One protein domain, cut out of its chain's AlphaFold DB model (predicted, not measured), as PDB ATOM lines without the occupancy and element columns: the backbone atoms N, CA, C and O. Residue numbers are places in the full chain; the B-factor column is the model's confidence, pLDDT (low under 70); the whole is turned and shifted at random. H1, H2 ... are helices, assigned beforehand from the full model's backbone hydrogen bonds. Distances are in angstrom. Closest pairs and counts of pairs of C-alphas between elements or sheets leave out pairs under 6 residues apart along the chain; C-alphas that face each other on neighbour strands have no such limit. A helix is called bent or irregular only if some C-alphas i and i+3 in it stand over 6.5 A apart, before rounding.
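AT A GLANCE: This is residues 346 to 397 of the 935 residues of an uncharacterized protein of Caenorhabditis remanei (UniProt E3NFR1). Three short helices are set crosswise to one another in a small, compact cluster, their centres at the corners of a triangle, with H1 packing on both H2 and H3. After H3, a tail without a named element, residues 387 to 397, runs across the end of the cluster where the link from H1 to H2 also lies. The printed part has 52 residues, with three named helices in the order H1, H2, H3 and no named strand; the class is all helix. The whole is compact, with a radius of gyration of the C-alphas of 9.5 A, and the C-alphas span 24 by 17 by 17 A along their three main axes.

HOW THE PARTS SIT: H1, residues 346 to 355, touches H2, residues 363 to 370, with the C-alphas of Ile 355 and Ala 364 the closest at 5.7 A. These two helices stand at a steep tilt of 52 degrees and run opposite ways. H1 also touches H3, residues 377 to 386, where the closest C-alphas are those of Lys 352 and Met 383, 7.3 A apart. The lines of H1 and H3 are about perpendicular, at 76 degrees. H2 and H3 only just touch, with 3 pairs of C-alphas within 8 A, the closest being those of Leu 365 and Arg 377 at 6.7 A. They run opposite ways at a steep tilt of 61 degrees. The helix packing is mostly crossed: of these three pairs, 0 are at a shallow tilt. In H2 every O i to N i+4 pair is within hydrogen-bond range; in H1 5 of 6 are, and in H3 4 of 6.

IN THESE COORDINATES: H1 begins at Thr 346, whose C-alpha is at (59.319, -18.004, 94.401), and measures 12.4 A from first to last C-alpha. It is neither bent nor irregular, but only just: C-alphas 352 and 355 are 6.5 A apart. H2 begins with C-alpha 363 at (46.319, -30.858, 86.712) and measures 10.8 A to C-alpha 370. H3 measures 15.3 A from C-alpha 377 to C-alpha 386, which is at (54.517, -17.255, 79.506).

THE WHOLE: The two C-alphas farthest apart are those of Thr 346 and Ser 395, at 27.5 A. The printed part has no cut. The links H1 to H2, with 7 residues between, and H2 to H3, with 6, are both short. The mean pLDDT of the printed part is 72.3, and it is under 70 at residues 358 to 359, 362 to 363 and 388 to 397.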
ATOM      1  N   THR A 346      59.007 -16.576  94.212       75.00
ATOM      2  CA  THR A 346      59.319 -18.004  94.401       75.00
ATOM      3  C   THR A 346      58.207 -18.936  93.908       75.00
ATOM      4  O   THR A 346      58.474 -19.900  93.199       75.00
ATOM      5  N   VAL A 347      56.940 -18.628  94.214       79.88
ATOM      6  CA  VAL A 347      55.787 -19.437  93.766       79.88
ATOM      7  C   VAL A 347      55.561 -19.281  92.259       79.88
ATOM      8  O   VAL A 347      55.221 -20.242  91.581       79.88
ATOM      9  N   SER A 348      55.779 -18.080  91.714       79.69
ATOM     10  CA  SER A 348      55.745 -17.800  90.271       79.69
ATOM     11  C   SER A 348      56.820 -18.588  89.504       79.69
ATOM     12  O   SER A 348      56.598 -18.977  88.359       79.69
ATOM     13  N   GLU A 349      57.961 -18.850  90.138       79.75
ATOM     14  CA  GLU A 349      59.105 -19.566  89.571       79.75
ATOM     15  C   GLU A 349      58.960 -21.092  89.660       79.75
ATOM     16  O   GLU A 349      59.087 -21.765  88.639       79.75
ATOM     17  N   ASP A 350      58.557 -21.645  90.812       80.56
ATOM     18  CA  ASP A 350      58.217 -23.076  90.925       80.56
ATOM     19  C   ASP A 350      57.029 -23.448  90.017       80.56
ATOM     20  O   ASP A 350      57.051 -24.481  89.343       80.56
ATOM     21  N   LEU A 351      56.036 -22.554  89.890       82.44
ATOM     22  CA  LEU A 351      54.969 -22.700  88.898       82.44
ATOM     23  C   LEU A 351      55.521 -22.810  87.475       82.44
ATOM     24  O   LEU A 351      55.086 -23.692  86.740       82.44
ATOM     25  N   LYS A 352      56.450 -21.932  87.076       80.38
ATOM     26  CA  LYS A 352      57.026 -21.931  85.722       80.38
ATOM     27  C   LYS A 352      57.850 -23.171  85.419       80.38
ATOM     28  O   LYS A 352      57.718 -23.710  84.325       80.38
ATOM     29  N   ASN A 353      58.697 -23.572  86.361       77.88
ATOM     30  CA  ASN A 353      59.767 -24.527  86.097       77.88
ATOM     31  C   ASN A 353      59.338 -25.966  86.422       77.88
ATOM     32  O   ASN A 353      59.713 -26.880  85.699       77.88
ATOM     33  N   ASN A 354      58.508 -26.161  87.456       75.50
ATOM     34  CA  ASN A 354      58.247 -27.486  88.029       75.50
ATOM     35  C   ASN A 354      56.775 -27.935  87.911       75.50
ATOM     36  O   ASN A 354      56.511 -29.131  87.770       75.50
ATOM     37  N   ILE A 355      55.800 -27.012  87.961       78.88
ATOM     38  CA  ILE A 355      54.361 -27.364  87.989       78.88
ATOM     39  C   ILE A 355      53.682 -27.259  86.612       78.88
ATOM     40  O   ILE A 355      52.979 -28.185  86.208       78.88
ATOM     41  N   LEU A 356      53.836 -26.140  85.901       76.44
ATOM     42  CA  LEU A 356      53.096 -25.848  84.662       76.44
ATOM     43  C   LEU A 356      53.596 -26.534  83.377       76.44
ATOM     44  O   LEU A 356      52.748 -26.731  82.501       76.44
ATOM     45  N   PRO A 357      54.889 -26.879  83.193       72.81
ATOM     46  CA  PRO A 357      55.338 -27.578  81.990       72.81
ATOM     47  C   PRO A 357      54.553 -28.874  81.768       72.81
ATOM     48  O   PRO A 357      54.314 -29.624  82.711       72.81
ATOM     49  N   LEU A 358      54.110 -29.097  80.527       60.91
ATOM     50  CA  LEU A 358      53.366 -30.267  80.035       60.91
ATOM     51  C   LEU A 358      52.014 -30.562  80.725       60.91
ATOM     52  O   LEU A 358      51.259 -31.415  80.258       60.91
ATOM     53  N   ARG A 359      51.630 -29.825  81.776       66.88
ATOM     54  CA  ARG A 359      50.373 -30.027  82.516       66.88
ATOM     55  C   ARG A 359      49.258 -29.090  82.046       66.88
ATOM     56  O   ARG A 359      49.488 -27.965  81.600       66.88
ATOM     57  N   THR A 360      48.012 -29.551  82.181       71.31
ATOM     58  CA  THR A 360      46.817 -28.712  81.983       71.31
ATOM     59  C   THR A 360      46.600 -27.772  83.167       71.31
ATOM     60  O   THR A 360      47.021 -28.053  84.290       71.31
ATOM     61  N   THR A 361      45.843 -26.691  82.960       75.19
ATOM     62  CA  THR A 361      45.472 -25.757  84.047       75.19
ATOM     63  C   THR A 361      44.681 -26.391  85.205       75.19
ATOM     64  O   THR A 361      44.630 -25.807  86.285       75.19
ATOM     65  N   SER A 362      44.087 -27.575  85.008       69.25
ATOM     66  CA  SER A 362      43.450 -28.358  86.076       69.25
ATOM     67  C   SER A 362      44.457 -29.248  86.812       69.25
ATOM     68  O   SER A 362      44.496 -29.213  88.037       69.25
ATOM     69  N   ALA A 363      45.307 -29.991  86.094       67.56
ATOM     70  CA  ALA A 363      46.319 -30.858  86.712       67.56
ATOM     71  C   ALA A 363      47.369 -30.049  87.495       67.56
ATOM     72  O   ALA A 363      47.715 -30.395  88.621       67.56
ATOM     73  N   ALA A 364      47.802 -28.910  86.947       79.69
ATOM     74  CA  ALA A 364      48.698 -27.981  87.630       79.69
ATOM     75  C   ALA A 364      48.087 -27.362  88.903       79.69
ATOM     76  O   ALA A 364      48.834 -26.961  89.788       79.69
ATOM     77  N   LEU A 365      46.752 -27.279  89.017       79.62
ATOM     78  CA  LEU A 365      46.099 -26.819  90.247       79.62
ATOM     79  C   LEU A 365      46.124 -27.893  91.338       79.62
ATOM     80  O   LEU A 365      46.351 -27.555  92.491       79.62
ATOM     81  N   VAL A 366      45.925 -29.165  90.982       75.94
ATOM     82  CA  VAL A 366      46.015 -30.280  91.938       75.94
ATOM     83  C   VAL A 366      47.421 -30.330  92.545       75.94
ATOM     84  O   VAL A 366      47.558 -30.152  93.750       75.94
ATOM     85  N   VAL A 367      48.460 -30.379  91.703       76.25
ATOM     86  CA  VAL A 367      49.869 -30.402  92.145       76.25
ATOM     87  C   VAL A 367      50.268 -29.146  92.935       76.25
ATOM     88  O   VAL A 367      51.048 -29.224  93.883       76.25
ATOM     89  N   ALA A 368      49.732 -27.970  92.590       82.62
ATOM     90  CA  ALA A 368      49.973 -26.753  93.367       82.62
ATOM     91  C   ALA A 368      49.305 -26.794  94.753       82.62
ATOM     92  O   ALA A 368      49.928 -26.395  95.736       82.62
ATOM     93  N   ASN A 369      48.074 -27.306  94.844       80.12
ATOM     94  CA  ASN A 369      47.366 -27.472  96.112       80.12
ATOM     95  C   ASN A 369      48.048 -28.527  97.003       80.12
ATOM     96  O   ASN A 369      48.168 -28.311  98.205       80.12
ATOM     97  N   GLU A 370      48.546 -29.624  96.421       74.81
ATOM     98  CA  GLU A 370      49.332 -30.662  97.113       74.81
ATOM     99  C   GLU A 370      50.650 -30.105  97.679       74.81
ATOM    100  O   GLU A 370      51.025 -30.430  98.804       74.81
ATOM    101  N   LYS A 371      51.307 -29.181  96.961       78.06
ATOM    102  CA  LYS A 371      52.436 -28.378  97.476       78.06
ATOM    103  C   LYS A 371      52.037 -27.288  98.492       78.06
ATOM    104  O   LYS A 371      52.900 -26.535  98.943       78.06
ATOM    105  N   GLY A 372      50.758 -27.162  98.850       77.56
ATOM    106  CA  GLY A 372      50.259 -26.168  99.808       77.56
ATOM    107  C   GLY A 372      50.091 -24.744  99.255       77.56
ATOM    108  O   GLY A 372      49.961 -23.797 100.033       77.56
ATOM    109  N   TYR A 373      50.093 -24.546  97.933       82.00
ATOM    110  CA  TYR A 373      49.892 -23.230  97.320       82.00
ATOM    111  C   TYR A 373      48.400 -22.942  97.073       82.00
ATOM    112  O   TYR A 373      47.814 -23.473  96.133       82.00
ATOM    113  N   ASP A 374      47.793 -22.027  97.842       78.00
ATOM    114  CA  ASP A 374      46.431 -21.542  97.554       78.00
ATOM    115  C   ASP A 374      46.388 -20.693  96.268       78.00
ATOM    116  O   ASP A 374      46.637 -19.480  96.275       78.00
ATOM    117  N   LEU A 375      46.048 -21.334  95.148       80.69
ATOM    118  CA  LEU A 375      45.986 -20.712  93.829       80.69
ATOM    119  C   LEU A 375      44.592 -20.803  93.207       80.69
ATOM    120  O   LEU A 375      43.903 -21.816  93.257       80.69
ATOM    121  N   SER A 376      44.192 -19.750  92.493       76.62
ATOM    122  CA  SER A 376      43.044 -19.827  91.587       76.62
ATOM    123  C   SER A 376      43.439 -20.394  90.219       76.62
ATOM    124  O   SER A 376      44.505 -20.081  89.675       76.62
ATOM    125  N   ARG A 377      42.497 -21.096  89.567       75.19
ATOM    126  CA  ARG A 377      42.587 -21.483  88.139       75.19
ATOM    127  C   ARG A 377      42.971 -20.294  87.234       75.19
ATOM    128  O   ARG A 377      43.627 -20.478  86.213       75.19
ATOM    129  N   LYS A 378      42.596 -19.063  87.613       76.25
ATOM    130  CA  LYS A 378      42.899 -17.816  86.884       76.25
ATOM    131  C   LYS A 378      44.358 -17.365  87.029       76.25
ATOM    132  O   LYS A 378      44.901 -16.840  86.063       76.25
ATOM    133  N   GLN A 379      45.006 -17.578  88.178       82.06
ATOM    134  CA  GLN A 379      46.453 -17.344  88.333       82.06
ATOM    135  C   GLN A 379      47.243 -18.327  87.459       82.06
ATOM    136  O   GLN A 379      48.022 -17.898  86.610       82.06
ATOM    137  N   ILE A 380      46.947 -19.623  87.577       80.81
ATOM    138  CA  ILE A 380      47.566 -20.708  86.796       80.81
ATOM    139  C   ILE A 380      47.403 -20.465  85.283       80.81
ATOM    140  O   ILE A 380      48.393 -20.410  84.555       80.81
ATOM    141  N   ARG A 381      46.182 -20.177  84.805       79.94
ATOM    142  CA  ARG A 381      45.892 -19.870  83.385       79.94
ATOM    143  C   ARG A 381      46.462 -18.532  82.879       79.94
ATOM    144  O   ARG A 381      46.495 -18.293  81.673       79.94
ATOM    145  N   ASN A 382      46.898 -17.639  83.768       81.50
ATOM    146  CA  ASN A 382      47.664 -16.456  83.367       81.50
ATOM    147  C   ASN A 382      49.156 -16.780  83.222       81.50
ATOM    148  O   ASN A 382      49.796 -16.231  82.329       81.50
ATOM    149  N   MET A 383      49.690 -17.686  84.046       82.38
ATOM    150  CA  MET A 383      51.093 -18.111  83.995       82.38
ATOM    151  C   MET A 383      51.416 -18.961  82.761       82.38
ATOM    152  O   MET A 383      52.460 -18.736  82.145       82.38
ATOM    153  N   THR A 384      50.509 -19.851  82.330       76.06
ATOM    154  CA  THR A 384      50.693 -20.661  81.100       76.06
ATOM    155  C   THR A 384      50.999 -19.813  79.863       76.06
ATOM    156  O   THR A 384      51.768 -20.231  79.008       76.06
ATOM    157  N   ARG A 385      50.493 -18.573  79.793       72.56
ATOM    158  CA  ARG A 385      50.760 -17.624  78.692       72.56
ATOM    159  C   ARG A 385      52.241 -17.267  78.514       72.56
ATOM    160  O   ARG A 385      52.599 -16.726  77.475       72.56
ATOM    161  N   SER A 386      53.072 -17.512  79.528       70.06
ATOM    162  CA  SER A 386      54.517 -17.255  79.506       70.06
ATOM    163  C   SER A 386      55.370 -18.506  79.258       70.06
ATOM    164  O   SER A 386      56.593 -18.402  79.231       70.06
ATOM    165  N   ILE A 387      54.748 -19.679  79.077       71.00
ATOM    166  CA  ILE A 387      55.415 -20.988  79.073       71.00
ATOM    167  C   ILE A 387      54.972 -21.760  77.827       71.00
ATOM    168  O   ILE A 387      53.834 -22.213  77.746       71.00
ATOM    169  N   LYS A 388      55.873 -21.934  76.851       60.62
ATOM    170  CA  LYS A 388      55.552 -22.602  75.573       60.62
ATOM    171  C   LYS A 388      55.108 -24.065  75.729       60.62
ATOM    172  O   LYS A 388      54.369 -24.549  74.883       60.62
ATOM    173  N   SER A 389      55.554 -24.748  76.783       57.75
ATOM    174  CA  SER A 389      55.267 -26.161  77.060       57.75
ATOM    175  C   SER A 389      54.020 -26.406  77.922       57.75
ATOM    176  O   SER A 389      53.685 -27.560  78.170       57.75
ATOM    177  N   ALA A 390      53.328 -25.372  78.412       59.75
ATOM    178  CA  ALA A 390      52.168 -25.549  79.290       59.75
ATOM    179  C   ALA A 390      50.860 -25.682  78.489       59.75
ATOM    180  O   ALA A 390      50.611 -24.892  77.578       59.75
ATOM    181  N   ILE A 391      49.984 -26.630  78.850       61.06
ATOM    182  CA  ILE A 391      48.765 -26.923  78.073       61.06
ATOM    183  C   ILE A 391      47.625 -25.961  78.483       61.06
ATOM    184  O   ILE A 391      47.143 -26.021  79.622       61.06
ATOM    185  N   PRO A 392      47.148 -25.064  77.592       55.66
ATOM    186  CA  PRO A 392      46.229 -23.978  77.960       55.66
ATOM    187  C   PRO A 392      44.737 -24.368  77.941       55.66
ATOM    188  O   PRO A 392      43.885 -23.541  78.292       55.66
ATOM    189  N   GLU A 393      44.415 -25.584  77.497       56.31
ATOM    190  CA  GLU A 393      43.054 -26.062  77.235       56.31
ATOM    191  C   GLU A 393      42.387 -26.740  78.451       56.31
ATOM    192  O   GLU A 393      42.998 -26.928  79.507       56.31
ATOM    193  N   LYS A 394      41.088 -27.072  78.321       44.78
ATOM    194  CA  LYS A 394      40.328 -27.829  79.340       44.78
ATOM    195  C   LYS A 394      40.739 -29.310  79.389       44.78
ATOM    196  O   LYS A 394      40.661 -29.928  80.447       44.78
ATOM    197  N   SER A 395      41.148 -29.853  78.247       47.84
ATOM    198  CA  SER A 395      41.647 -31.213  78.034       47.84
ATOM    199  C   SER A 395      43.117 -31.169  77.621       47.84
ATOM    200  O   SER A 395      43.595 -30.165  77.107       47.84
ATOM    201  N   GLY A 396      43.837 -32.259  77.852       45.16
ATOM    202  CA  GLY A 396      45.236 -32.419  77.474       45.16
ATOM    203  C   GLY A 396      45.701 -33.835  77.786       45.16
ATOM    204  O   GLY A 396      44.924 -34.620  78.334       45.16
ATOM    205  N   ARG A 397      46.958 -34.125  77.441       48.94
ATOM    206  CA  ARG A 397      47.619 -35.433  77.560       48.94
ATOM    207  C   ARG A 397      47.309 -36.094  78.915       48.94
ATOM    208  O   ARG A 397      47.736 -35.609  79.962       48.94
TER     209      ARG A 397